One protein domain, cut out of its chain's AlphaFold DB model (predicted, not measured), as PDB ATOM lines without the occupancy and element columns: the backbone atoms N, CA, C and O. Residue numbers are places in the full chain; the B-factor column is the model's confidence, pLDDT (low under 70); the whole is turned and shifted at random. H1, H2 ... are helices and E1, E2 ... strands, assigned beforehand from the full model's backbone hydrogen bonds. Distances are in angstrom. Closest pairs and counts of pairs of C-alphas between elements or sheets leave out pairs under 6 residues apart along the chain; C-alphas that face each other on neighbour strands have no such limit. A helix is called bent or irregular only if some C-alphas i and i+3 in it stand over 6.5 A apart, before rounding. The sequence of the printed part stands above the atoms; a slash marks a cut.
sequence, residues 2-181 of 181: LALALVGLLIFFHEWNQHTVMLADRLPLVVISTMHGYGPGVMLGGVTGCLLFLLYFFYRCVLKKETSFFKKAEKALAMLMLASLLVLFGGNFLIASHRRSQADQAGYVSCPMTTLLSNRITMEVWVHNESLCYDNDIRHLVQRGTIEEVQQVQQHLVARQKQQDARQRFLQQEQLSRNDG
ATOM      1  N   LEU A   2    -144.323  41.926  24.411       59.75
ATOM      2  CA  LEU A   2    -145.400  40.920  24.532       59.75
ATOM      3  C   LEU A   2    -146.791  41.541  24.789       59.75
ATOM      4  O   LEU A   2    -147.771  41.137  24.177       59.75
ATOM      5  N   ALA A   3    -146.852  42.607  25.594       67.38
ATOM      6  CA  ALA A   3    -148.066  43.407  25.780       67.38
ATOM      7  C   ALA A   3    -148.563  44.070  24.479       67.38
ATOM      8  O   ALA A   3    -149.760  44.119  24.247       67.38
ATOM      9  N   LEU A   4    -147.659  44.524  23.599       66.62
ATOM     10  CA  LEU A   4    -148.035  45.120  22.309       66.62
ATOM     11  C   LEU A   4    -148.603  44.067  21.351       66.62
ATOM     12  O   LEU A   4    -149.575  44.335  20.654       66.62
ATOM     13  N   ALA A   5    -148.037  42.857  21.359       64.69
ATOM     14  CA  ALA A   5    -148.564  41.738  20.586       64.69
ATOM     15  C   ALA A   5    -149.953  41.294  21.083       64.69
ATOM     16  O   ALA A   5    -150.836  41.029  20.274       64.69
ATOM     17  N   LEU A   6    -150.170  41.277  22.404       68.06
ATOM     18  CA  LEU A   6    -151.476  41.003  23.019       68.06
ATOM     19  C   LEU A   6    -152.521  42.072  22.674       68.06
ATOM     20  O   LEU A   6    -153.641  41.734  22.307       68.06
ATOM     21  N   VAL A   7    -152.146  43.354  22.742       74.00
ATOM     22  CA  VAL A   7    -153.020  44.470  22.349       74.00
ATOM     23  C   VAL A   7    -153.386  44.380  20.867       74.00
ATOM     24  O   VAL A   7    -154.556  44.518  20.526       74.00
ATOM     25  N   GLY A   8    -152.425  44.067  19.993       66.25
ATOM     26  CA  GLY A   8    -152.692  43.847  18.570       66.25
ATOM     27  C   GLY A   8    -153.672  42.696  18.308       66.25
ATOM     28  O   GLY A   8    -154.548  42.814  17.455       66.25
ATOM     29  N   LEU A   9    -153.583  41.619  19.095       67.88
ATOM     30  CA  LEU A   9    -154.501  40.477  19.042       67.88
ATOM     31  C   LEU A   9    -155.929  40.863  19.451       67.88
ATOM     32  O   LEU A   9    -156.886  40.476  18.782       67.88
ATOM     33  N   LEU A  10    -156.073  41.652  20.519       73.19
ATOM     34  CA  LEU A  10    -157.374  42.142  20.982       73.19
ATOM     35  C   LEU A  10    -158.026  43.083  19.965       73.19
ATOM     36  O   LEU A  10    -159.217  42.940  19.695       73.19
ATOM     37  N   ILE A  11    -157.251  43.992  19.362       71.44
ATOM     38  CA  ILE A  11    -157.739  44.890  18.304       71.44
ATOM     39  C   ILE A  11    -158.200  44.073  17.091       71.44
ATOM     40  O   ILE A  11    -159.305  44.281  16.599       71.44
ATOM     41  N   PHE A  12    -157.410  43.083  16.661       67.69
ATOM     42  CA  PHE A  12    -157.767  42.233  15.525       67.69
ATOM     43  C   PHE A  12    -159.057  41.436  15.762       67.69
ATOM     44  O   PHE A  12    -159.928  41.400  14.894       67.69
ATOM     45  N   PHE A  13    -159.209  40.816  16.938       68.81
ATOM     46  CA  PHE A  13    -160.441  40.099  17.277       68.81
ATOM     47  C   PHE A  13    -161.644  41.034  17.360       68.81
ATOM     48  O   PHE A  13    -162.719  40.672  16.886       68.81
ATOM     49  N   HIS A  14    -161.468  42.229  17.928       72.12
ATOM     50  CA  HIS A  14    -162.527  43.228  18.002       72.12
ATOM     51  C   HIS A  14    -163.009  43.636  16.604       72.12
ATOM     52  O   HIS A  14    -164.207  43.574  16.330       72.12
ATOM     53  N   GLU A  15    -162.089  43.948  15.692       64.75
ATOM     54  CA  GLU A  15    -162.430  44.350  14.322       64.75
ATOM     55  C   GLU A  15    -162.985  43.203  13.469       64.75
ATOM     56  O   GLU A  15    -163.890  43.407  12.655       64.75
ATOM     57  N   TRP A  16    -162.490  41.976  13.655       66.75
ATOM     58  CA  TRP A  16    -163.052  40.806  12.980       66.75
ATOM     59  C   TRP A  16    -164.518  40.598  13.367       66.75
ATOM     60  O   TRP A  16    -165.370  40.409  12.495       66.75
ATOM     61  N   ASN A  17    -164.818  40.700  14.665       65.38
ATOM     62  CA  ASN A  17    -166.182  40.577  15.171       65.38
ATOM     63  C   ASN A  17    -167.079  41.705  14.637       65.38
ATOM     64  O   ASN A  17    -168.220  41.471  14.242       65.38
ATOM     65  N   GLN A  18    -166.551  42.924  14.551       62.53
ATOM     66  CA  GLN A  18    -167.286  44.066  14.014       62.53
ATOM     67  C   GLN A  18    -167.688  43.886  12.542       62.53
ATOM     68  O   GLN A  18    -168.824  44.192  12.177       62.53
ATOM     69  N   HIS A  19    -166.811  43.329  11.703       60.81
ATOM     70  CA  HIS A  19    -167.162  43.021  10.315       60.81
ATOM     71  C   HIS A  19    -168.266  41.966  10.207       60.81
ATOM     72  O   HIS A  19    -169.145  42.095   9.358       60.81
ATOM     73  N   THR A  20    -168.260  40.946  11.070       59.59
ATOM     74  CA  THR A  20    -169.339  39.945  11.074       59.59
ATOM     75  C   THR A  20    -170.682  40.534  11.507       59.59
ATOM     76  O   THR A  20    -171.715  40.145  10.966       59.59
ATOM     77  N   VAL A  21    -170.674  41.520  12.409       59.69
ATOM     78  CA  VAL A  21    -171.890  42.226  12.843       59.69
ATOM     79  C   VAL A  21    -172.456  43.106  11.724       59.69
ATOM     80  O   VAL A  21    -173.664  43.099  11.508       59.69
ATOM     81  N   MET A  22    -171.612  43.783  10.936       59.44
ATOM     82  CA  MET A  22    -172.088  44.588   9.798       59.44
ATOM     83  C   MET A  22    -172.861  43.778   8.753       59.44
ATOM     84  O   MET A  22    -173.862  44.257   8.220       59.44
ATOM     85  N   LEU A  23    -172.387  42.568   8.436       59.91
ATOM     86  CA  LEU A  23    -173.070  41.694   7.480       59.91
ATOM     87  C   LEU A  23    -174.368  41.125   8.069       59.91
ATOM     88  O   LEU A  23    -175.332  40.924   7.329       59.91
ATOM     89  N   ALA A  24    -174.414  40.894   9.384       59.47
ATOM     90  CA  ALA A  24    -175.610  40.410  10.069       59.47
ATOM     91  C   ALA A  24    -176.737  41.460  10.098       59.47
ATOM     92  O   ALA A  24    -177.893  41.114   9.858       59.47
ATOM     93  N   ASP A  25    -176.399  42.737  10.298       61.84
ATOM     94  CA  ASP A  25    -177.369  43.841  10.387       61.84
ATOM     95  C   ASP A  25    -177.922  44.313   9.026       61.84
ATOM     96  O   ASP A  25    -178.741  45.232   8.986       61.84
ATOM     97  N   ARG A  26    -177.509  43.689   7.908       66.31
ATOM     98  CA  ARG A  26    -177.929  44.043   6.532       66.31
ATOM     99  C   ARG A  26    -177.886  45.552   6.269       66.31
ATOM    100  O   ARG A  26    -178.859  46.158   5.812       66.31
ATOM    101  N   LEU A  27    -176.757  46.167   6.598       74.81
ATOM    102  CA  LEU A  27    -176.544  47.587   6.348       74.81
ATOM    103  C   LEU A  27    -176.657  47.885   4.840       74.81
ATOM    104  O   LEU A  27    -176.290  47.063   4.014       74.81
ATOM    105  N   PRO A  28    -177.133  49.068   4.434       75.56
ATOM    106  CA  PRO A  28    -177.325  49.411   3.019       75.56
ATOM    107  C   PRO A  28    -175.994  49.526   2.259       75.56
ATOM    108  O   PRO A  28    -175.967  49.488   1.025       75.56
ATOM    109  N   LEU A  29    -174.901  49.691   3.006       81.81
ATOM    110  CA  LEU A  29    -173.545  49.897   2.535       81.81
ATOM    111  C   LEU A  29    -172.580  49.134   3.450       81.81
ATOM    112  O   LEU A  29    -172.718  49.162   4.670       81.81
ATOM    113  N   VAL A  30    -171.592  48.471   2.858       81.56
ATOM    114  CA  VAL A  30    -170.528  47.732   3.540       81.56
ATOM    115  C   VAL A  30    -169.192  48.210   2.989       81.56
ATOM    116  O   VAL A  30    -168.993  48.292   1.777       81.56
ATOM    117  N   VAL A  31    -168.256  48.523   3.883       79.00
ATOM    118  CA  VAL A  31    -166.898  48.928   3.505       79.00
ATOM    119  C   VAL A  31    -165.946  47.763   3.753       79.00
ATOM    120  O   VAL A  31    -165.761  47.305   4.882       79.00
ATOM    121  N   ILE A  32    -165.326  47.279   2.682       76.69
ATOM    122  CA  ILE A  32    -164.312  46.230   2.714       76.69
ATOM    123  C   ILE A  32    -162.943  46.897   2.612       76.69
ATOM    124  O   ILE A  32    -162.545  47.400   1.565       76.69
ATOM    125  N   SER A  33    -162.192  46.897   3.708       72.94
ATOM    126  CA  SER A  33    -160.819  47.399   3.713       72.94
ATOM    127  C   SER A  33    -159.825  46.267   3.452       72.94
ATOM    128  O   SER A  33    -159.758  45.306   4.220       72.94
ATOM    129  N   THR A  34    -159.011  46.393   2.402       69.19
ATOM    130  CA  THR A  34    -157.940  45.431   2.076       69.19
ATOM    131  C   THR A  34    -156.699  45.621   2.952       69.19
ATOM    132  O   THR A  34    -155.905  44.701   3.110       69.19
ATOM    133  N   MET A  35    -156.553  46.773   3.615       64.69
ATOM    134  CA  MET A  35    -155.460  47.040   4.564       64.69
ATOM    135  C   MET A  35    -155.485  46.116   5.791       64.69
ATOM    136  O   MET A  35    -154.439  45.729   6.307       64.69
ATOM    137  N   HIS A  36    -156.670  45.696   6.233       63.25
ATOM    138  CA  HIS A  36    -156.815  44.856   7.426       63.25
ATOM    139  C   HIS A  36    -156.557  43.367   7.140       63.25
ATOM    140  O   HIS A  36    -156.342  42.586   8.066       63.25
ATOM    141  N   GLY A  37    -156.489  42.968   5.862       64.38
ATOM    142  CA  GLY A  37    -156.113  41.611   5.452       64.38
ATOM    143  C   GLY A  37    -154.652  41.258   5.755       64.38
ATOM    144  O   GLY A  37    -154.316  40.080   5.854       64.38
ATOM    145  N   TYR A  38    -153.797  42.261   5.990       67.75
ATOM    146  CA  TYR A  38    -152.418  42.073   6.455       67.75
ATOM    147  C   TYR A  38    -152.314  41.822   7.966       67.75
ATOM    148  O   TYR A  38    -151.289  41.319   8.432       67.75
ATOM    149  N   GLY A  39    -153.370  42.136   8.729       71.62
ATOM    150  CA  GLY A  39    -153.416  42.014  10.188       71.62
ATOM    151  C   GLY A  39    -152.939  40.653  10.713       71.62
ATOM    152  O   GLY A  39    -152.013  40.626  11.525       71.62
ATOM    153  N   PRO A  40    -153.460  39.515  10.211       71.19
ATOM    154  CA  PRO A  40    -153.043  38.191  10.669       71.19
ATOM    155  C   PRO A  40    -151.547  37.934  10.468       71.19
ATOM    156  O   PRO A  40    -150.885  37.416  11.366       71.19
ATOM    157  N   GLY A  41    -151.001  38.325   9.311       74.88
ATOM    158  CA  GLY A  41    -149.591  38.128   8.974       74.88
ATOM    159  C   GLY A  41    -148.661  38.988   9.829       74.88
ATOM    160  O   GLY A  41    -147.672  38.482  10.363       74.88
ATOM    161  N   VAL A  42    -149.011  40.263  10.032       78.69
ATOM    162  CA  VAL A  42    -148.254  41.181  10.900       78.69
ATOM    163  C   VAL A  42    -148.274  40.703  12.354       78.69
ATOM    164  O   VAL A  42    -147.241  40.745  13.020       78.69
ATOM    165  N   MET A  43    -149.405  40.185  12.842       76.62
ATOM    166  CA  MET A  43    -149.513  39.641  14.203       76.62
ATOM    167  C   MET A  43    -148.650  38.394  14.395       76.62
ATOM    168  O   MET A  43    -147.860  38.325  15.340       76.62
ATOM    169  N   LEU A  44    -148.752  37.426  13.479       79.50
ATOM    170  CA  LEU A  44    -147.947  36.205  13.521       79.50
ATOM    171  C   LEU A  44    -146.449  36.521  13.436       79.50
ATOM    172  O   LEU A  44    -145.667  35.988  14.224       79.50
ATOM    173  N   GLY A  45    -146.051  37.430  12.541       81.88
ATOM    174  CA  GLY A  45    -144.668  37.899  12.422       81.88
ATOM    175  C   GLY A  45    -144.182  38.637  13.670       81.88
ATOM    176  O   GLY A  45    -143.092  38.371  14.168       81.88
ATOM    177  N   GLY A  46    -145.015  39.503  14.248       82.56
ATOM    178  CA  GLY A  46    -144.692  40.231  15.473       82.56
ATOM    179  C   GLY A  46    -144.457  39.305  16.670       82.56
ATOM    180  O   GLY A  46    -143.453  39.444  17.372       82.56
ATOM    181  N   VAL A  47    -145.343  38.326  16.887       83.00
ATOM    182  CA  VAL A  47    -145.224  37.355  17.991       83.00
ATOM    183  C   VAL A  47    -143.990  36.469  17.817       83.00
ATOM    184  O   VAL A  47    -143.208  36.302  18.755       83.00
ATOM    185  N   THR A  48    -143.787  35.927  16.615       83.38
ATOM    186  CA  THR A  48    -142.651  35.041  16.312       83.38
ATOM    187  C   THR A  48    -141.312  35.779  16.383       83.38
ATOM    188  O   THR A  48    -140.367  35.270  16.988       83.38
ATOM    189  N   GLY A  49    -141.246  37.018  15.888       83.75
ATOM    190  CA  GLY A  49    -140.086  37.898  16.041       83.75
ATOM    191  C   GLY A  49    -139.776  38.236  17.504       83.75
ATOM    192  O   GLY A  49    -138.616  38.201  17.915       83.75
ATOM    193  N   CYS A  50    -140.800  38.483  18.330       83.69
ATOM    194  CA  CYS A  50    -140.610  38.695  19.769       83.69
ATOM    195  C   CYS A  50    -140.048  37.450  20.467       83.69
ATOM    196  O   CYS A  50    -139.153  37.569  21.304       83.69
ATOM    197  N   LEU A  51    -140.548  36.261  20.121       83.81
ATOM    198  CA  LEU A  51    -140.048  34.996  20.663       83.81
ATOM    199  C   LEU A  51    -138.587  34.752  20.268       83.81
ATOM    200  O   LEU A  51    -137.797  34.378  21.130       83.81
ATOM    201  N   LEU A  52    -138.206  35.035  19.017       84.88
ATOM    202  CA  LEU A  52    -136.807  34.982  18.568       84.88
ATOM    203  C   LEU A  52    -135.915  35.937  19.357       84.88
ATOM    204  O   LEU A  52    -134.836  35.546  19.798       84.88
ATOM    205  N   PHE A  53    -136.376  37.169  19.576       84.38
ATOM    206  CA  PHE A  53    -135.631  38.155  20.350       84.38
ATOM    207  C   PHE A  53    -135.418  37.702  21.801       84.38
ATOM    208  O   PHE A  53    -134.301  37.782  22.313       84.38
ATOM    209  N   LEU A  54    -136.459  37.176  22.453       84.69
ATOM    210  CA  LEU A  54    -136.356  36.640  23.814       84.69
ATOM    211  C   LEU A  54    -135.432  35.422  23.878       84.69
ATOM    212  O   LEU A  54    -134.615  35.331  24.792       84.69
ATOM    213  N   LEU A  55    -135.520  34.521  22.896       84.19
ATOM    214  CA  LEU A  55    -134.647  33.354  22.790       84.19
ATOM    215  C   LEU A  55    -133.180  33.797  22.659       84.19
ATOM    216  O   LEU A  55    -132.322  33.327  23.408       84.19
ATOM    217  N   TYR A  56    -132.903  34.763  21.778       84.19
ATOM    218  CA  TYR A  56    -131.569  35.329  21.570       84.19
ATOM    219  C   TYR A  56    -131.029  36.043  22.820       84.19
ATOM    220  O   TYR A  56    -129.867  35.858  23.194       84.19
ATOM    221  N   PHE A  57    -131.877  36.815  23.507       84.31
ATOM    222  CA  PHE A  57    -131.533  37.474  24.768       84.31
ATOM    223  C   PHE A  57    -131.196  36.451  25.861       84.31
ATOM    224  O   PHE A  57    -130.164  36.562  26.521       84.31
ATOM    225  N   PHE A  58    -132.013  35.407  26.008       82.81
ATOM    226  CA  PHE A  58    -131.794  34.342  26.988       82.81
ATOM    227  C   PHE A  58    -130.496  33.566  26.707       82.81
ATOM    228  O   PHE A  58    -129.735  33.257  27.626       82.81
ATOM    229  N   TYR A  59    -130.181  33.323  25.432       82.19
ATOM    230  CA  TYR A  59    -128.909  32.732  25.016       82.19
ATOM    231  C   TYR A  59    -127.698  33.590  25.414       82.19
ATOM    232  O   TYR A  59    -126.776  33.086  26.064       82.19
ATOM    233  N   ARG A  60    -127.711  34.885  25.070       81.06
ATOM    234  CA  ARG A  60    -126.592  35.805  25.340       81.06
ATOM    235  C   ARG A  60    -126.409  36.116  26.826       81.06
ATOM    236  O   ARG A  60    -125.270  36.224  27.278       81.06
ATOM    237  N   CYS A  61    -127.499  36.269  27.574       81.06
ATOM    238  CA  CYS A  61    -127.445  36.713  28.967       81.06
ATOM    239  C   CYS A  61    -127.334  35.561  29.973       81.06
ATOM    240  O   CYS A  61    -126.654  35.730  30.983       81.06
ATOM    241  N   VAL A  62    -127.963  34.407  29.713       79.00
ATOM    242  CA  VAL A  62    -128.104  33.334  30.715       79.00
ATOM    243  C   VAL A  62    -127.226  32.131  30.394       79.00
ATOM    244  O   VAL A  62    -126.403  31.733  31.214       79.00
ATOM    245  N   LEU A  63    -127.385  31.536  29.211       72.56
ATOM    246  CA  LEU A  63    -126.791  30.224  28.937       72.56
ATOM    247  C   LEU A  63    -125.317  30.286  28.534       72.56
ATOM    248  O   LEU A  63    -124.582  29.366  28.885       72.56
ATOM    249  N   LYS A  64    -124.878  31.316  27.787       75.88
ATOM    250  CA  LYS A  64    -123.502  31.491  27.244       75.88
ATOM    251  C   LYS A  64    -122.899  30.272  26.507       75.88
ATOM    252  O   LYS A  64    -121.767  30.337  26.039       75.88
ATOM    253  N   LYS A  65    -123.642  29.172  26.376       71.25
ATOM    254  CA  LYS A  65    -123.314  27.932  25.677       71.25
ATOM    255  C   LYS A  65    -124.481  27.564  24.775       71.25
ATOM    256  O   LYS A  65    -125.638  27.554  25.195       71.25
ATOM    257  N   GLU A  66    -124.153  27.252  23.528       67.75
ATOM    258  CA  GLU A  66    -125.112  26.772  22.539       67.75
ATOM    259  C   GLU A  66    -125.593  25.369  22.922       67.75
ATOM    260  O   GLU A  66    -124.814  24.415  22.948       67.75
ATOM    261  N   THR A  67    -126.885  25.228  23.210       77.31
ATOM    262  CA  THR A  67    -127.515  23.916  23.381       77.31
ATOM    263  C   THR A  67    -128.143  23.470  22.062       77.31
ATOM    264  O   THR A  67    -128.609  24.283  21.264       77.31
ATOM    265  N   SER A  68    -128.211  22.157  21.827       79.94
ATOM    266  CA  SER A  68    -128.898  21.596  20.648       79.94
ATOM    267  C   SER A  68    -130.380  22.015  20.576       79.94
ATOM    268  O   SER A  68    -130.931  22.203  19.492       79.94
ATOM    269  N   PHE A  69    -131.014  22.249  21.733       77.31
ATOM    270  CA  PHE A  69    -132.373  22.783  21.828       77.31
ATOM    271  C   PHE A  69    -132.504  24.194  21.248       77.31
ATOM    272  O   PHE A  69    -133.474  24.458  20.542       77.31
ATOM    273  N   PHE A  70    -131.522  25.068  21.485       82.06
ATOM    274  CA  PHE A  70    -131.526  26.431  20.954       82.06
ATOM    275  C   PHE A  70    -131.551  26.434  19.421       82.06
ATOM    276  O   PHE A  70    -132.432  27.052  18.833       82.06
ATOM    277  N   LYS A  71    -130.684  25.639  18.775       83.44
ATOM    278  CA  LYS A  71    -130.650  25.516  17.303       83.44
ATOM    279  C   LYS A  71    -131.961  24.994  16.718       83.44
ATOM    280  O   LYS A  71    -132.404  25.455  15.667       83.44
ATOM    281  N   LYS A  72    -132.596  24.023  17.384       86.06
ATOM    282  CA  LYS A  72    -133.898  23.491  16.948       86.06
ATOM    283  C   LYS A  72    -135.008  24.534  17.089       86.06
ATOM    284  O   LYS A  72    -135.801  24.687  16.163       86.06
ATOM    285  N   ALA A  73    -135.046  25.254  18.210       82.44
ATOM    286  CA  ALA A  73    -136.033  26.301  18.468       82.44
ATOM    287  C   ALA A  73    -135.865  27.498  17.519       82.44
ATOM    288  O   ALA A  73    -136.850  27.966  16.955       82.44
ATOM    289  N   GLU A  74    -134.629  27.941  17.280       85.44
ATOM    290  CA  GLU A  74    -134.305  28.995  16.317       85.44
ATOM    291  C   GLU A  74    -134.766  28.615  14.907       85.44
ATOM    292  O   GLU A  74    -135.478  29.386  14.270       85.44
ATOM    293  N   LYS A  75    -134.449  27.400  14.440       88.44
ATOM    294  CA  LYS A  75    -134.878  26.926  13.115       88.44
ATOM    295  C   LYS A  75    -136.403  26.857  12.991       88.44
ATOM    296  O   LYS A  75    -136.947  27.238  11.956       88.44
ATOM    297  N   ALA A  76    -137.091  26.386  14.032       86.44
ATOM    298  CA  ALA A  76    -138.550  26.331  14.056       86.44
ATOM    299  C   ALA A  76    -139.174  27.735  14.012       86.44
ATOM    300  O   ALA A  76    -140.088  27.979  13.228       86.44
ATOM    301  N   LEU A  77    -138.648  28.675  14.801       84.62
ATOM    302  CA  LEU A  77    -139.107  30.062  14.819       84.62
ATOM    303  C   LEU A  77    -138.785  30.809  13.516       84.62
ATOM    304  O   LEU A  77    -139.610  31.585  13.043       84.62
ATOM    305  N   ALA A  78    -137.629  30.546  12.904       85.69
ATOM    306  CA  ALA A  78    -137.260  31.097  11.603       85.69
ATOM    307  C   ALA A  78    -138.200  30.598  10.493       85.69
ATOM    308  O   ALA A  78    -138.670  31.392   9.681       85.69
ATOM    309  N   MET A  79    -138.547  29.305  10.500       89.19
ATOM    310  CA  MET A  79    -139.576  28.753   9.608       89.19
ATOM    311  C   MET A  79    -140.941  29.413   9.835       89.19
ATOM    312  O   MET A  79    -141.638  29.728   8.874       89.19
ATOM    313  N   LEU A  80    -141.308  29.667  11.093       84.19
ATOM    314  CA  LEU A  80    -142.546  30.359  11.458       84.19
ATOM    315  C   LEU A  80    -142.576  31.821  10.984       84.19
ATOM    316  O   LEU A  80    -143.616  32.281  10.521       84.19
ATOM    317  N   MET A  81    -141.447  32.532  11.037       83.81
ATOM    318  CA  MET A  81    -141.302  33.874  10.454       83.81
ATOM    319  C   MET A  81    -141.439  33.859   8.928       83.81
ATOM    320  O   MET A  81    -142.029  34.758   8.336       83.81
ATOM    321  N   LEU A  82    -140.919  32.826   8.270       87.38
ATOM    322  CA  LEU A  82    -141.067  32.681   6.823       87.38
ATOM    323  C   LEU A  82    -142.526  32.374   6.451       87.38
ATOM    324  O   LEU A  82    -143.066  32.938   5.500       87.38
ATOM    325  N   ALA A  83    -143.197  31.547   7.254       85.38
ATOM    326  CA  ALA A  83    -144.621  31.270   7.117       85.38
ATOM    327  C   ALA A  83    -145.488  32.515   7.376       85.38
ATOM    328  O   ALA A  83    -146.432  32.751   6.626       85.38
ATOM    329  N   SER A  84    -145.171  33.344   8.377       83.75
ATOM    330  CA  SER A  84    -145.923  34.580   8.641       83.75
ATOM    331  C   SER A  84    -145.817  35.574   7.486       83.75
ATOM    332  O   SER A  84    -146.812  36.210   7.142       83.75
ATOM    333  N   LEU A  85    -144.660  35.640   6.821       84.50
ATOM    334  CA  LEU A  85    -144.479  36.432   5.608       84.50
ATOM    335  C   LEU A  85    -145.363  35.916   4.464       84.50
ATOM    336  O   LEU A  85    -146.047  36.702   3.811       84.50
ATOM    337  N   LEU A  86    -145.414  34.598   4.257       85.31
ATOM    338  CA  LEU A  86    -146.307  33.993   3.263       85.31
ATOM    339  C   LEU A  86    -147.782  34.277   3.574       85.31
ATOM    340  O   LEU A  86    -148.545  34.593   2.665       85.31
ATOM    341  N   VAL A  87    -148.182  34.224   4.845       82.94
ATOM    342  CA  VAL A  87    -149.543  34.576   5.285       82.94
ATOM    343  C   VAL A  87    -149.820  36.069   5.103       82.94
ATOM    344  O   VAL A  87    -150.934  36.431   4.743       82.94
ATOM    345  N   LEU A  88    -148.835  36.948   5.290       80.88
ATOM    346  CA  LEU A  88    -148.999  38.386   5.076       80.88
ATOM    347  C   LEU A  88    -149.338  38.698   3.612       80.88
ATOM    348  O   LEU A  88    -150.247  39.481   3.347       80.88
ATOM    349  N   PHE A  89    -148.660  38.049   2.664       78.50
ATOM    350  CA  PHE A  89    -148.921  38.250   1.235       78.50
ATOM    351  C   PHE A  89    -150.117  37.435   0.722       78.50
ATOM    352  O   PHE A  89    -151.004  37.983   0.069       78.50
ATOM    353  N   GLY A  90    -150.170  36.137   1.024       78.75
ATOM    354  CA  GLY A  90    -151.211  35.230   0.534       78.75
ATOM    355  C   GLY A  90    -152.533  35.343   1.292       78.75
ATOM    356  O   GLY A  90    -153.607  35.262   0.695       78.75
ATOM    357  N   GLY A  91    -152.474  35.583   2.602       72.31
ATOM    358  CA  GLY A  91    -153.656  35.721   3.452       72.31
ATOM    359  C   GLY A  91    -154.498  36.936   3.083       72.31
ATOM    360  O   GLY A  91    -155.721  36.829   3.058       72.31
ATOM    361  N   ASN A  92    -153.869  38.048   2.691       76.69
ATOM    362  CA  ASN A  92    -154.599  39.230   2.237       76.69
ATOM    363  C   ASN A  92    -155.500  38.918   1.029       76.69
ATOM    364  O   ASN A  92    -156.679  39.272   1.024       76.69
ATOM    365  N   PHE A  93    -154.972  38.200   0.033       78.00
ATOM    366  CA  PHE A  93    -155.733  37.839  -1.163       78.00
ATOM    367  C   PHE A  93    -156.917  36.923  -0.834       78.00
ATOM    368  O   PHE A  93    -158.038  37.178  -1.275       78.00
ATOM    369  N   LEU A  94    -156.690  35.891  -0.016       78.88
ATOM    370  CA  LEU A  94    -157.736  34.939   0.366       78.88
ATOM    371  C   LEU A  94    -158.836  35.593   1.208       78.88
ATOM    372  O   LEU A  94    -160.017  35.380   0.940       78.88
ATOM    373  N   ILE A  95    -158.466  36.419   2.192       77.00
ATOM    374  CA  ILE A  95    -159.431  37.110   3.058       77.00
ATOM    375  C   ILE A  95    -160.248  38.115   2.247       77.00
ATOM    376  O   ILE A  95    -161.472  38.146   2.375       77.00
ATOM    377  N   ALA A  96    -159.598  38.904   1.385       76.88
ATOM    378  CA  ALA A  96    -160.295  39.846   0.515       76.88
ATOM    379  C   ALA A  96    -161.254  39.115  -0.436       76.88
ATOM    380  O   ALA A  96    -162.424  39.480  -0.524       76.88
ATOM    381  N   SER A  97    -160.797  38.038  -1.084       81.38
ATOM    382  CA  SER A  97    -161.633  37.225  -1.974       81.38
ATOM    383  C   SER A  97    -162.834  36.627  -1.247       81.38
ATOM    384  O   SER A  97    -163.944  36.643  -1.777       81.38
ATOM    385  N   HIS A  98    -162.637  36.118  -0.031       82.50
ATOM    386  CA  HIS A  98    -163.719  35.528   0.748       82.50
ATOM    387  C   HIS A  98    -164.759  36.576   1.158       82.50
ATOM    388  O   HIS A  98    -165.956  36.340   1.009       82.50
ATOM    389  N   ARG A  99    -164.323  37.764   1.600       78.81
ATOM    390  CA  ARG A  99    -165.233  38.864   1.960       78.81
ATOM    391  C   ARG A  99    -166.022  39.382   0.760       78.81
ATOM    392  O   ARG A  99    -167.224  39.586   0.886       78.81
ATOM    393  N   ARG A 100    -165.377  39.536  -0.403       83.25
ATOM    394  CA  ARG A 100    -166.072  39.902  -1.649       83.25
ATOM    395  C   ARG A 100    -167.120  38.860  -2.028       83.25
ATOM    396  O   ARG A 100    -168.247  39.223  -2.322       83.25
ATOM    397  N   SER A 101    -166.780  37.572  -1.939       84.25
ATOM    398  CA  SER A 101    -167.735  36.494  -2.216       84.25
ATOM    399  C   SER A 101    -168.923  36.494  -1.250       84.25
ATOM    400  O   SER A 101    -170.030  36.196  -1.681       84.25
ATOM    401  N   GLN A 102    -168.721  36.807   0.033       81.56
ATOM    402  CA  GLN A 102    -169.832  36.924   0.983       81.56
ATOM    403  C   GLN A 102    -170.723  38.135   0.681       81.56
ATOM    404  O   GLN A 102    -171.942  38.021   0.763       81.56
ATOM    405  N   ALA A 103    -170.132  39.277   0.319       81.88
ATOM    406  CA  ALA A 103    -170.884  40.473  -0.058       81.88
ATOM    407  C   ALA A 103    -171.727  40.231  -1.322       81.88
ATOM    408  O   ALA A 103    -172.911  40.558  -1.344       81.88
ATOM    409  N   ASP A 104    -171.149  39.575  -2.327       85.06
ATOM    410  CA  ASP A 104    -171.846  39.207  -3.563       85.06
ATOM    411  C   ASP A 104    -173.005  38.228  -3.295       85.06
ATOM    412  O   ASP A 104    -174.144  38.468  -3.692       85.06
ATOM    413  N   GLN A 105    -172.770  37.181  -2.492       84.38
ATOM    414  CA  GLN A 105    -173.824  36.241  -2.073       84.38
ATOM    415  C   GLN A 105    -174.942  36.907  -1.262       84.38
ATOM    416  O   GLN A 105    -176.088  36.460  -1.308       84.38
ATOM    417  N   ALA A 106    -174.625  37.965  -0.519       81.31
ATOM    418  CA  ALA A 106    -175.610  38.743   0.216       81.31
ATOM    419  C   ALA A 106    -176.368  39.751  -0.672       81.31
ATOM    420  O   ALA A 106    -177.302  40.382  -0.183       81.31
ATOM    421  N   GLY A 107    -176.030  39.873  -1.962       83.69
ATOM    422  CA  GLY A 107    -176.709  40.745  -2.925       83.69
ATOM    423  C   GLY A 107    -176.212  42.191  -2.918       83.69
ATOM    424  O   GLY A 107    -176.976  43.099  -3.251       83.69
ATOM    425  N   TYR A 108    -174.965  42.420  -2.498       86.25
ATOM    426  CA  TYR A 108    -174.314  43.720  -2.622       86.25
ATOM    427  C   TYR A 108    -173.570  43.825  -3.950       86.25
ATOM    428  O   TYR A 108    -172.969  42.864  -4.422       86.25
ATOM    429  N   VAL A 109    -173.531  45.031  -4.501       87.62
ATOM    430  CA  VAL A 109    -172.809  45.379  -5.723       87.62
ATOM    431  C   VAL A 109    -171.645  46.298  -5.364       87.62
ATOM    432  O   VAL A 109    -171.784  47.204  -4.540       87.62
ATOM    433  N   SER A 110    -170.481  46.067  -5.967       86.94
ATOM    434  CA  SER A 110    -169.306  46.917  -5.767       86.94
ATOM    435  C   SER A 110    -169.504  48.283  -6.432       86.94
ATOM    436  O   SER A 110    -169.836  48.362  -7.614       86.94
ATOM    437  N   CYS A 111    -169.270  49.363  -5.685       84.06
ATOM    438  CA  CYS A 111    -169.242  50.708  -6.248       84.06
ATOM    439  C   CYS A 111    -167.936  50.952  -7.023       84.06
ATOM    440  O   CYS A 111    -166.871  50.490  -6.599       84.06
ATOM    441  N   PRO A 112    -167.969  51.753  -8.101       83.44
ATOM    442  CA  PRO A 112    -166.754  52.163  -8.786       83.44
ATOM    443  C   PRO A 112    -165.845  52.965  -7.844       83.44
ATOM    444  O   PRO A 112    -166.305  53.850  -7.121       83.44
ATOM    445  N   MET A 113    -164.533  52.723  -7.911       72.06
ATOM    446  CA  MET A 113    -163.525  53.366  -7.046       72.06
ATOM    447  C   MET A 113    -163.512  54.905  -7.118       72.06
ATOM    448  O   MET A 113    -162.911  55.571  -6.280       72.06
ATOM    449  N   THR A 114    -164.155  55.497  -8.123       72.44
ATOM    450  CA  THR A 114    -164.219  56.948  -8.328       72.44
ATOM    451  C   THR A 114    -165.390  57.628  -7.620       72.44
ATOM    452  O   THR A 114    -165.417  58.857  -7.577       72.44
ATOM    453  N   THR A 115    -166.363  56.881  -7.084       74.12
ATOM    454  CA  THR A 115    -167.630  57.469  -6.618       74.12
ATOM    455  C   THR A 115    -167.668  57.654  -5.099       74.12
ATOM    456  O   THR A 115    -167.780  58.786  -4.620       74.12
ATOM    457  N   LEU A 116    -167.472  56.578  -4.331       72.12
ATOM    458  CA  LEU A 116    -167.426  56.581  -2.865       72.12
ATOM    459  C   LEU A 116    -166.008  56.278  -2.373       72.12
ATOM    460  O   LEU A 116    -165.332  55.410  -2.910       72.12
ATOM    461  N   LEU A 117    -165.549  57.020  -1.357       75.44
ATOM    462  CA  LEU A 117    -164.189  56.924  -0.800       75.44
ATOM    463  C   LEU A 117    -163.060  56.992  -1.850       75.44
ATOM    464  O   LEU A 117    -161.991  56.425  -1.651       75.44
ATOM    465  N   SER A 118    -163.235  57.778  -2.918       68.25
ATOM    466  CA  SER A 118    -162.224  57.964  -3.984       68.25
ATOM    467  C   SER A 118    -160.809  58.340  -3.504       68.25
ATOM    468  O   SER A 118    -159.832  58.120  -4.211       68.25
ATOM    469  N   ASN A 119    -160.676  58.880  -2.288       70.94
ATOM    470  CA  ASN A 119    -159.390  59.233  -1.681       70.94
ATOM    471  C   ASN A 119    -158.673  58.035  -1.010       70.94
ATOM    472  O   ASN A 119    -157.577  58.184  -0.475       70.94
ATOM    473  N   ARG A 120    -159.281  56.840  -0.976       71.06
ATOM    474  CA  ARG A 120    -158.739  55.654  -0.294       71.06
ATOM    475  C   ARG A 120    -158.711  54.438  -1.215       71.06
ATOM    476  O   ARG A 120    -159.663  53.679  -1.299       71.06
ATOM    477  N   ILE A 121    -157.546  54.198  -1.810       68.94
ATOM    478  CA  ILE A 121    -157.295  53.098  -2.762       68.94
ATOM    479  C   ILE A 121    -157.430  51.706  -2.109       68.94
ATOM    480  O   ILE A 121    -157.704  50.717  -2.779       68.94
ATOM    481  N   THR A 122    -157.247  51.609  -0.791       71.12
ATOM    482  CA  THR A 122    -157.270  50.340  -0.040       71.12
ATOM    483  C   THR A 122    -158.644  49.996   0.540       71.12
ATOM    484  O   THR A 122    -158.741  49.149   1.433       71.12
ATOM    485  N   MET A 123    -159.697  50.699   0.129       76.38
ATOM    486  CA  MET A 123    -161.062  50.465   0.592       76.38
ATOM    487  C   MET A 123    -161.985  50.292  -0.605       76.38
ATOM    488  O   MET A 123    -161.969  51.090  -1.533       76.38
ATOM    489  N   GLU A 124    -162.794  49.245  -0.555       81.38
ATOM    490  CA  GLU A 124    -163.831  48.948  -1.533       81.38
ATOM    491  C   GLU A 124    -165.188  49.098  -0.862       81.38
ATOM    492  O   GLU A 124    -165.405  48.614   0.251       81.38
ATOM    493  N   VAL A 125    -166.111  49.766  -1.541       85.38
ATOM    494  CA  VAL A 125    -167.461  49.999  -1.035       85.38
ATOM    495  C   VAL A 125    -168.425  49.104  -1.790       85.38
ATOM    496  O   VAL A 125    -168.370  49.016  -3.015       85.38
ATOM    497  N   TRP A 126    -169.298  48.441  -1.048       86.75
ATOM    498  CA  TRP A 126    -170.308  47.527  -1.558       86.75
ATOM    499  C   TRP A 126    -171.677  48.006  -1.080       86.75
ATOM    500  O   TRP A 126    -171.840  48.320   0.097       86.75
ATOM    501  N   VAL A 127    -172.657  48.104  -1.975       88.00
ATOM    502  CA  VAL A 127    -173.993  48.649  -1.679       88.00
ATOM    503  C   VAL A 127    -175.091  47.731  -2.181       88.00
ATOM    504  O   VAL A 127    -174.925  47.045  -3.182       88.00
ATOM    505  N   HIS A 128    -176.245  47.752  -1.521       85.19
ATOM    506  CA  HIS A 128    -177.414  47.015  -2.006       85.19
ATOM    507  C   HIS A 128    -178.077  47.659  -3.231       85.19
ATOM    508  O   HIS A 128    -178.692  46.967  -4.036       85.19
ATOM    509  N   ASN A 129    -177.971  48.981  -3.372       85.69
ATOM    510  CA  ASN A 129    -178.526  49.721  -4.500       85.69
ATOM    511  C   ASN A 129    -177.439  50.591  -5.128       85.69
ATOM    512  O   ASN A 129    -176.889  51.470  -4.466       85.69
ATOM    513  N   GLU A 130    -177.164  50.367  -6.409       85.25
ATOM    514  CA  GLU A 130    -176.135  51.082  -7.164       85.25
ATOM    515  C   GLU A 130    -176.353  52.605  -7.177       85.25
ATOM    516  O   GLU A 130    -175.388  53.369  -7.200       85.25
ATOM    517  N   SER A 131    -177.600  53.083  -7.055       86.81
ATOM    518  CA  SER A 131    -177.876  54.523  -6.980       86.81
ATOM    519  C   SER A 131    -177.203  55.197  -5.779       86.81
ATOM    520  O   SER A 131    -176.873  56.380  -5.844       86.81
ATOM    521  N   LEU A 132    -176.965  54.450  -4.692       85.62
ATOM    522  CA  LEU A 132    -176.274  54.942  -3.495       85.62
ATOM    523  C   LEU A 132    -174.806  55.276  -3.785       85.62
ATOM    524  O   LEU A 132    -174.244  56.143  -3.121       85.62
ATOM    525  N   CYS A 133    -174.193  54.640  -4.794       85.38
ATOM    526  CA  CYS A 133    -172.809  54.909  -5.179       85.38
ATOM    527  C   CYS A 133    -172.603  56.351  -5.660       85.38
ATOM    528  O   CYS A 133    -171.493  56.863  -5.543       85.38
ATOM    529  N   TYR A 134    -173.643  56.988  -6.203       87.12
ATOM    530  CA  TYR A 134    -173.575  58.313  -6.827       87.12
ATOM    531  C   TYR A 134    -174.260  59.411  -6.000       87.12
ATOM    532  O   TYR A 134    -174.322  60.561  -6.433       87.12
ATOM    533  N   ASP A 135    -174.774  59.080  -4.814       86.69
ATOM    534  CA  ASP A 135    -175.418  60.047  -3.930       86.69
ATOM    535  C   ASP A 135    -174.358  60.921  -3.236       86.69
ATOM    536  O   ASP A 135    -173.549  60.447  -2.432       86.69
ATOM    537  N   ASN A 136    -174.365  62.221  -3.550       85.00
ATOM    538  CA  ASN A 136    -173.415  63.183  -2.990       85.00
ATOM    539  C   ASN A 136    -173.527  63.307  -1.469       85.00
ATOM    540  O   ASN A 136    -172.509  63.448  -0.796       85.00
ATOM    541  N   ASP A 137    -174.729  63.219  -0.907       85.62
ATOM    542  CA  ASP A 137    -174.896  63.336   0.539       85.62
ATOM    543  C   ASP A 137    -174.262  62.124   1.228       85.62
ATOM    544  O   ASP A 137    -173.526  62.280   2.199       85.62
ATOM    545  N   ILE A 138    -174.459  60.916   0.686       85.19
ATOM    546  CA  ILE A 138    -173.816  59.700   1.210       85.19
ATOM    547  C   ILE A 138    -172.297  59.810   1.092       85.19
ATOM    548  O   ILE A 138    -171.582  59.466   2.034       85.19
ATOM    549  N   ARG A 139    -171.793  60.359  -0.016       83.94
ATOM    550  CA  ARG A 139    -170.363  60.633  -0.191       83.94
ATOM    551  C   ARG A 139    -169.809  61.588   0.870       83.94
ATOM    552  O   ARG A 139    -168.660  61.432   1.278       83.94
ATOM    553  N   HIS A 140    -170.599  62.557   1.327       83.81
ATOM    554  CA  HIS A 140    -170.194  63.459   2.406       83.81
ATOM    555  C   HIS A 140    -170.239  62.802   3.789       83.81
ATOM    556  O   HIS A 140    -169.401  63.152   4.624       83.81
ATOM    557  N   LEU A 141    -171.166  61.864   4.017       84.44
ATOM    558  CA  LEU A 141    -171.254  61.092   5.260       84.44
ATOM    559  C   LEU A 141    -170.137  60.042   5.377       84.44
ATOM    560  O   LEU A 141    -169.584  59.865   6.458       84.44
ATOM    561  N   VAL A 142    -169.785  59.362   4.283       82.38
ATOM    562  CA  VAL A 142    -168.785  58.282   4.296       82.38
ATOM    563  C   VAL A 142    -167.457  58.786   3.743       82.38
ATOM    564  O   VAL A 142    -167.172  58.690   2.548       82.38
ATOM    565  N   GLN A 143    -166.621  59.328   4.627       79.12
ATOM    566  CA  GLN A 143    -165.298  59.851   4.261       79.12
ATOM    567  C   GLN A 143    -164.161  58.920   4.679       79.12
ATOM    568  O   GLN A 143    -163.142  58.810   3.987       79.12
ATOM    569  N   ARG A 144    -164.300  58.267   5.836       77.50
ATOM    570  CA  ARG A 144    -163.281  57.384   6.409       77.50
ATOM    571  C   ARG A 144    -163.615  55.914   6.207       77.50
ATOM    572  O   ARG A 144    -162.684  55.113   6.214       77.50
ATOM    573  N   GLY A 145    -164.888  55.580   6.003       74.88
ATOM    574  CA  GLY A 145    -165.365  54.204   5.892       74.88
ATOM    575  C   GLY A 145    -165.460  53.503   7.242       74.88
ATOM    576  O   GLY A 145    -165.272  52.290   7.309       74.88
ATOM    577  N   THR A 146    -165.682  54.259   8.321       77.69
ATOM    578  CA  THR A 146    -165.855  53.689   9.664       77.69
ATOM    579  C   THR A 146    -167.261  53.131   9.845       77.69
ATOM    580  O   THR A 146    -168.203  53.505   9.149       77.69
ATOM    581  N   ILE A 147    -167.419  52.249  10.830       75.44
ATOM    582  CA  ILE A 147    -168.711  51.640  11.182       75.44
ATOM    583  C   ILE A 147    -169.747  52.703  11.538       75.44
ATOM    584  O   ILE A 147    -170.895  52.621  11.113       75.44
ATOM    585  N   GLU A 148    -169.321  53.711  12.293       79.31
ATOM    586  CA  GLU A 148    -170.165  54.820  12.731       79.31
ATOM    587  C   GLU A 148    -170.711  55.606  11.534       79.31
ATOM    588  O   GLU A 148    -171.906  55.889  11.482       79.31
ATOM    589  N   GLU A 149    -169.871  55.885  10.531       83.00
ATOM    590  CA  GLU A 149    -170.293  56.560   9.297       83.00
ATOM    591  C   GLU A 149    -171.304  55.707   8.515       83.00
ATOM    592  O   GLU A 149    -172.316  56.219   8.037       83.00
ATOM    593  N   VAL A 150    -171.085  54.389   8.433       83.81
ATOM    594  CA  VAL A 150    -172.023  53.460   7.777       83.81
ATOM    595  C   VAL A 150    -173.372  53.416   8.507       83.81
ATOM    596  O   VAL A 150    -174.429  53.459   7.872       83.81
ATOM    597  N   GLN A 151    -173.365  53.384   9.841       83.75
ATOM    598  CA  GLN A 151    -174.589  53.448  10.646       83.75
ATOM    599  C   GLN A 151    -175.308  54.791  10.481       83.75
ATOM    600  O   GLN A 151    -176.538  54.827  10.389       83.75
ATOM    601  N   GLN A 152    -174.560  55.890  10.385       85.62
ATOM    602  CA  GLN A 152    -175.117  57.216  10.142       85.62
ATOM    603  C   GLN A 152    -175.803  57.298   8.770       85.62
ATOM    604  O   GLN A 152    -176.894  57.860   8.667       85.62
ATOM    605  N   VAL A 153    -175.227  56.680   7.731       86.56
ATOM    606  CA  VAL A 153    -175.882  56.558   6.417       86.56
ATOM    607  C   VAL A 153    -177.197  55.800   6.529       86.56
ATOM    608  O   VAL A 153    -178.200  56.254   5.984       86.56
ATOM    609  N   GLN A 154    -177.233  54.691   7.269       86.44
ATOM    610  CA  GLN A 154    -178.475  53.942   7.459       86.44
ATOM    611  C   GLN A 154    -179.554  54.792   8.145       86.44
ATOM    612  O   GLN A 154    -180.699  54.829   7.695       86.44
ATOM    613  N   GLN A 155    -179.197  55.525   9.202       86.75
ATOM    614  CA  GLN A 155    -180.132  56.430   9.878       86.75
ATOM    615  C   GLN A 155    -180.643  57.531   8.940       86.75
ATOM    616  O   GLN A 155    -181.840  57.828   8.931       86.75
ATOM    617  N   HIS A 156    -179.756  58.095   8.118       88.31
ATOM    618  CA  HIS A 156    -180.097  59.120   7.134       88.31
ATOM    619  C   HIS A 156    -181.058  58.599   6.061       88.31
ATOM    620  O   HIS A 156    -182.061  59.247   5.758       88.31
ATOM    621  N   LEU A 157    -180.811  57.398   5.533       87.69
ATOM    622  CA  LEU A 157    -181.681  56.761   4.543       87.69
ATOM    623  C   LEU A 157    -183.071  56.461   5.115       87.69
ATOM    624  O   LEU A 157    -184.076  56.788   4.483       87.69
ATOM    625  N   VAL A 158    -183.143  55.940   6.342       88.19
ATOM    626  CA  VAL A 158    -184.422  55.701   7.032       88.19
ATOM    627  C   VAL A 158    -185.181  57.010   7.269       88.19
ATOM    628  O   VAL A 158    -186.402  57.060   7.094       88.19
ATOM    629  N   ALA A 159    -184.490  58.086   7.653       89.00
ATOM    630  CA  ALA A 159    -185.112  59.393   7.852       89.00
ATOM    631  C   ALA A 159    -185.678  59.960   6.542       89.00
ATOM    632  O   ALA A 159    -186.823  60.419   6.517       89.00
ATOM    633  N   ARG A 160    -184.919  59.876   5.442       87.44
ATOM    634  CA  ARG A 160    -185.388  60.298   4.115       87.44
ATOM    635  C   ARG A 160    -186.605  59.508   3.655       87.44
ATOM    636  O   ARG A 160    -187.558  60.112   3.170       87.44
ATOM    637  N   GLN A 161    -186.598  58.191   3.842       89.00
ATOM    638  CA  GLN A 161    -187.716  57.346   3.438       89.00
ATOM    639  C   GLN A 161    -188.995  57.714   4.199       89.00
ATOM    640  O   GLN A 161    -190.031  57.952   3.587       89.00
ATOM    641  N   LYS A 162    -188.902  57.927   5.518       90.31
ATOM    642  CA  LYS A 162    -190.035  58.413   6.325       90.31
ATOM    643  C   LYS A 162    -190.572  59.763   5.844       90.31
ATOM    644  O   LYS A 162    -191.785  59.968   5.836       90.31
ATOM    645  N   GLN A 163    -189.692  60.686   5.455       90.75
ATOM    646  CA  GLN A 163    -190.107  61.984   4.915       90.75
ATOM    647  C   GLN A 163    -190.819  61.841   3.564       90.75
ATOM    648  O   GLN A 163    -191.806  62.536   3.323       90.75
ATOM    649  N   GLN A 164    -190.343  60.949   2.693       90.06
ATOM    650  CA  GLN A 164    -190.979  60.670   1.404       90.06
ATOM    651  C   GLN A 164    -192.356  60.023   1.587       90.06
ATOM    652  O   GLN A 164    -193.325  60.503   1.000       90.06
ATOM    653  N   ASP A 165    -192.470  59.032   2.471       91.00
ATOM    654  CA  ASP A 165    -193.740  58.368   2.780       91.00
ATOM    655  C   ASP A 165    -194.762  59.351   3.369       91.00
ATOM    656  O   ASP A 165    -195.934  59.347   2.992       91.00
ATOM    657  N   ALA A 166    -194.326  60.235   4.273       91.69
ATOM    658  CA  ALA A 166    -195.188  61.267   4.846       91.69
ATOM    659  C   ALA A 166    -195.693  62.251   3.778       91.69
ATOM    660  O   ALA A 166    -196.880  62.582   3.764       91.69
ATOM    661  N   ARG A 167    -194.821  62.673   2.850       91.75
ATOM    662  CA  ARG A 167    -195.209  63.532   1.718       91.75
ATOM    663  C   ARG A 167    -196.211  62.838   0.800       91.75
ATOM    664  O   ARG A 167    -197.192  63.461   0.413       91.75
ATOM    665  N   GLN A 168    -196.004  61.562   0.480       91.38
ATOM    666  CA  GLN A 168    -196.929  60.804  -0.369       91.38
ATOM    667  C   GLN A 168    -198.310  60.656   0.273       91.38
ATOM    668  O   GLN A 168    -199.317  60.872  -0.396       91.38
ATOM    669  N   ARG A 169    -198.369  60.362   1.579       92.12
ATOM    670  CA  ARG A 169    -199.642  60.283   2.315       92.12
ATOM    671  C   ARG A 169    -200.385  61.614   2.321       92.12
ATOM    672  O   ARG A 169    -201.594  61.621   2.126       92.12
ATOM    673  N   PHE A 170    -199.668  62.722   2.513       92.56
ATOM    674  CA  PHE A 170    -200.259  64.058   2.477       92.56
ATOM    675  C   PHE A 170    -200.850  64.378   1.095       92.56
ATOM    676  O   PHE A 170    -202.015  64.748   0.997       92.56
ATOM    677  N   LEU A 171    -200.092  64.128   0.022       90.94
ATOM    678  CA  LEU A 171    -200.567  64.328  -1.353       90.94
ATOM    679  C   LEU A 171    -201.781  63.447  -1.687       90.94
ATOM    680  O   LEU A 171    -202.703  63.892  -2.366       90.94
ATOM    681  N   GLN A 172    -201.806  62.204  -1.200       90.94
ATOM    682  CA  GLN A 172    -202.930  61.293  -1.417       90.94
ATOM    683  C   GLN A 172    -204.200  61.763  -0.688       90.94
ATOM    684  O   GLN A 172    -205.294  61.656  -1.239       90.94
ATOM    685  N   GLN A 173    -204.062  62.314   0.522       90.88
ATOM    686  CA  GLN A 173    -205.180  62.906   1.264       90.88
ATOM    687  C   GLN A 173    -205.748  64.133   0.544       90.88
ATOM    688  O   GLN A 173    -206.962  64.218   0.377       90.88
ATOM    689  N   GLU A 174    -204.893  65.031   0.050       88.38
ATOM    690  CA  GLU A 174    -205.339  66.194  -0.731       88.38
ATOM    691  C   GLU A 174    -206.089  65.786  -2.008       88.38
ATOM    692  O   GLU A 174    -207.101  66.395  -2.353       88.38
ATOM    693  N   GLN A 175    -205.628  64.742  -2.705       87.38
ATOM    694  CA  GLN A 175    -206.294  64.240  -3.912       87.38
ATOM    695  C   GLN A 175    -207.670  63.630  -3.624       87.38
ATOM    696  O   GLN A 175    -208.599  63.857  -4.396       87.38
ATOM    697  N   LEU A 176    -207.817  62.895  -2.518       85.38
ATOM    698  CA  LEU A 176    -209.110  62.350  -2.089       85.38
ATOM    699  C   LEU A 176    -210.080  63.475  -1.713       85.38
ATOM    700  O   LEU A 176    -211.179  63.538  -2.253       85.38
ATOM    701  N   SER A 177    -209.637  64.436  -0.895       81.19
ATOM    702  CA  SER A 177    -210.458  65.596  -0.521       81.19
ATOM    703  C   SER A 177    -210.866  66.470  -1.712       81.19
ATOM    704  O   SER A 177    -211.886  67.145  -1.642       81.19
ATOM    705  N   ARG A 178    -210.085  66.470  -2.799       78.88
ATOM    706  CA  ARG A 178    -210.402  67.209  -4.028       78.88
ATOM    707  C   ARG A 178    -211.363  66.468  -4.965       78.88
ATOM    708  O   ARG A 178    -212.017  67.129  -5.759       78.88
ATOM    709  N   ASN A 179    -211.426  65.139  -4.907       75.44
ATOM    710  CA  ASN A 179    -212.344  64.341  -5.730       75.44
ATOM    711  C   ASN A 179    -213.732  64.164  -5.088       75.44
ATOM    712  O   ASN A 179    -214.681  63.856  -5.803       75.44
ATOM    713  N   ASP A 180    -213.847  64.357  -3.770       70.19
ATOM    714  CA  ASP A 180    -215.103  64.226  -3.012       70.19
ATOM    715  C   ASP A 180    -215.944  65.526  -2.952       70.19
ATOM    716  O   ASP A 180    -217.012  65.532  -2.334       70.19
ATOM    717  N   GLY A 181    -215.481  66.625  -3.563       56.44
ATOM    718  CA  GLY A 181    -216.175  67.922  -3.630       56.44
ATOM    719  C   GLY A 181    -216.498  68.341  -5.056       56.44
ATOM    720  O   GLY A 181    -217.600  68.898  -5.254       56.44
TER     721      GLY A 181
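Overview. This is residues 2 to 181 of the 181 residues of an uncharacterized protein of Rheinheimera nanhaiensis E407-8 (UniProt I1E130). A long rod: the helical hairpin H2 and H3 reaches to one end with H1 alongside part of H2, a small head with the two-stranded antiparallel sheet E1 E2, a long loop and the short helices H4 and H5 lies between, and H6 leaves the head as an arm to the other end, its residues 158 to 179 sticking out. The printed part has 180 residues, in the order H1 E1 H2 H3 E2 H4 H5 H6, and is mostly helix. It is extended, with a radius of gyration of the C-alphas of 25.5 A and spans of 105 by 27 by 27 A.

Along the chain. H1, residues 2 to 24, begins at C-alpha 2 (-145.400, 40.920, 24.532) and is 33.5 A long. E1 is residues 29 to 33. H2, residues 35 to 63, 41.2 A, is only just irregular, with C-alphas 37 and 40 7.0 A apart. H3, residues 68 to 105, is 52.4 A long, with a kink of 39 degrees near residue 88. E2 is 123 to 127, H4 130 to 134 and H5 136 to 141. H6, residues 147 to 179, 48.5 A, ends at C-alpha 179 (-212.344, 64.341, -5.730).

Arrangement. H1 touches H2 with residues 2 to 12 alone, closest at the C-alphas of Ala 5 and Val 47, 6.1 A. H2 and H3 form a hairpin at a shallow tilt of 9 degrees; their closest C-alphas, Gly 41 and Leu 88, are 4.0 A apart. E1 and E2 are antiparallel, with N 30 and O 126 2.8 A apart, within hydrogen-bond range. H4 and H5 are close but not clearly touching, closest at C-alphas 132 and 138, 7.1 A. H5 touches H6 at a steep tilt of 46 degrees, closest at C-alphas 141 and 149, 6.1 A. H3 and H6 are apart. Every O i to N i+4 pair is within hydrogen-bond range in H1, H5 and H6, against 21 of 25 in H2, 32 of 34 in H3 and 0 of 1 in H4, where 2 of 2 O i to N i+3 pairs are.

Size, cuts and confidence. The farthest C-alphas, Lys 65 and Gly 181, are 105.3 A apart. The printed part has no cut, and the link from H3 to E2 is long. Confidence is under 70 at 30 residues, among them 15 to 26.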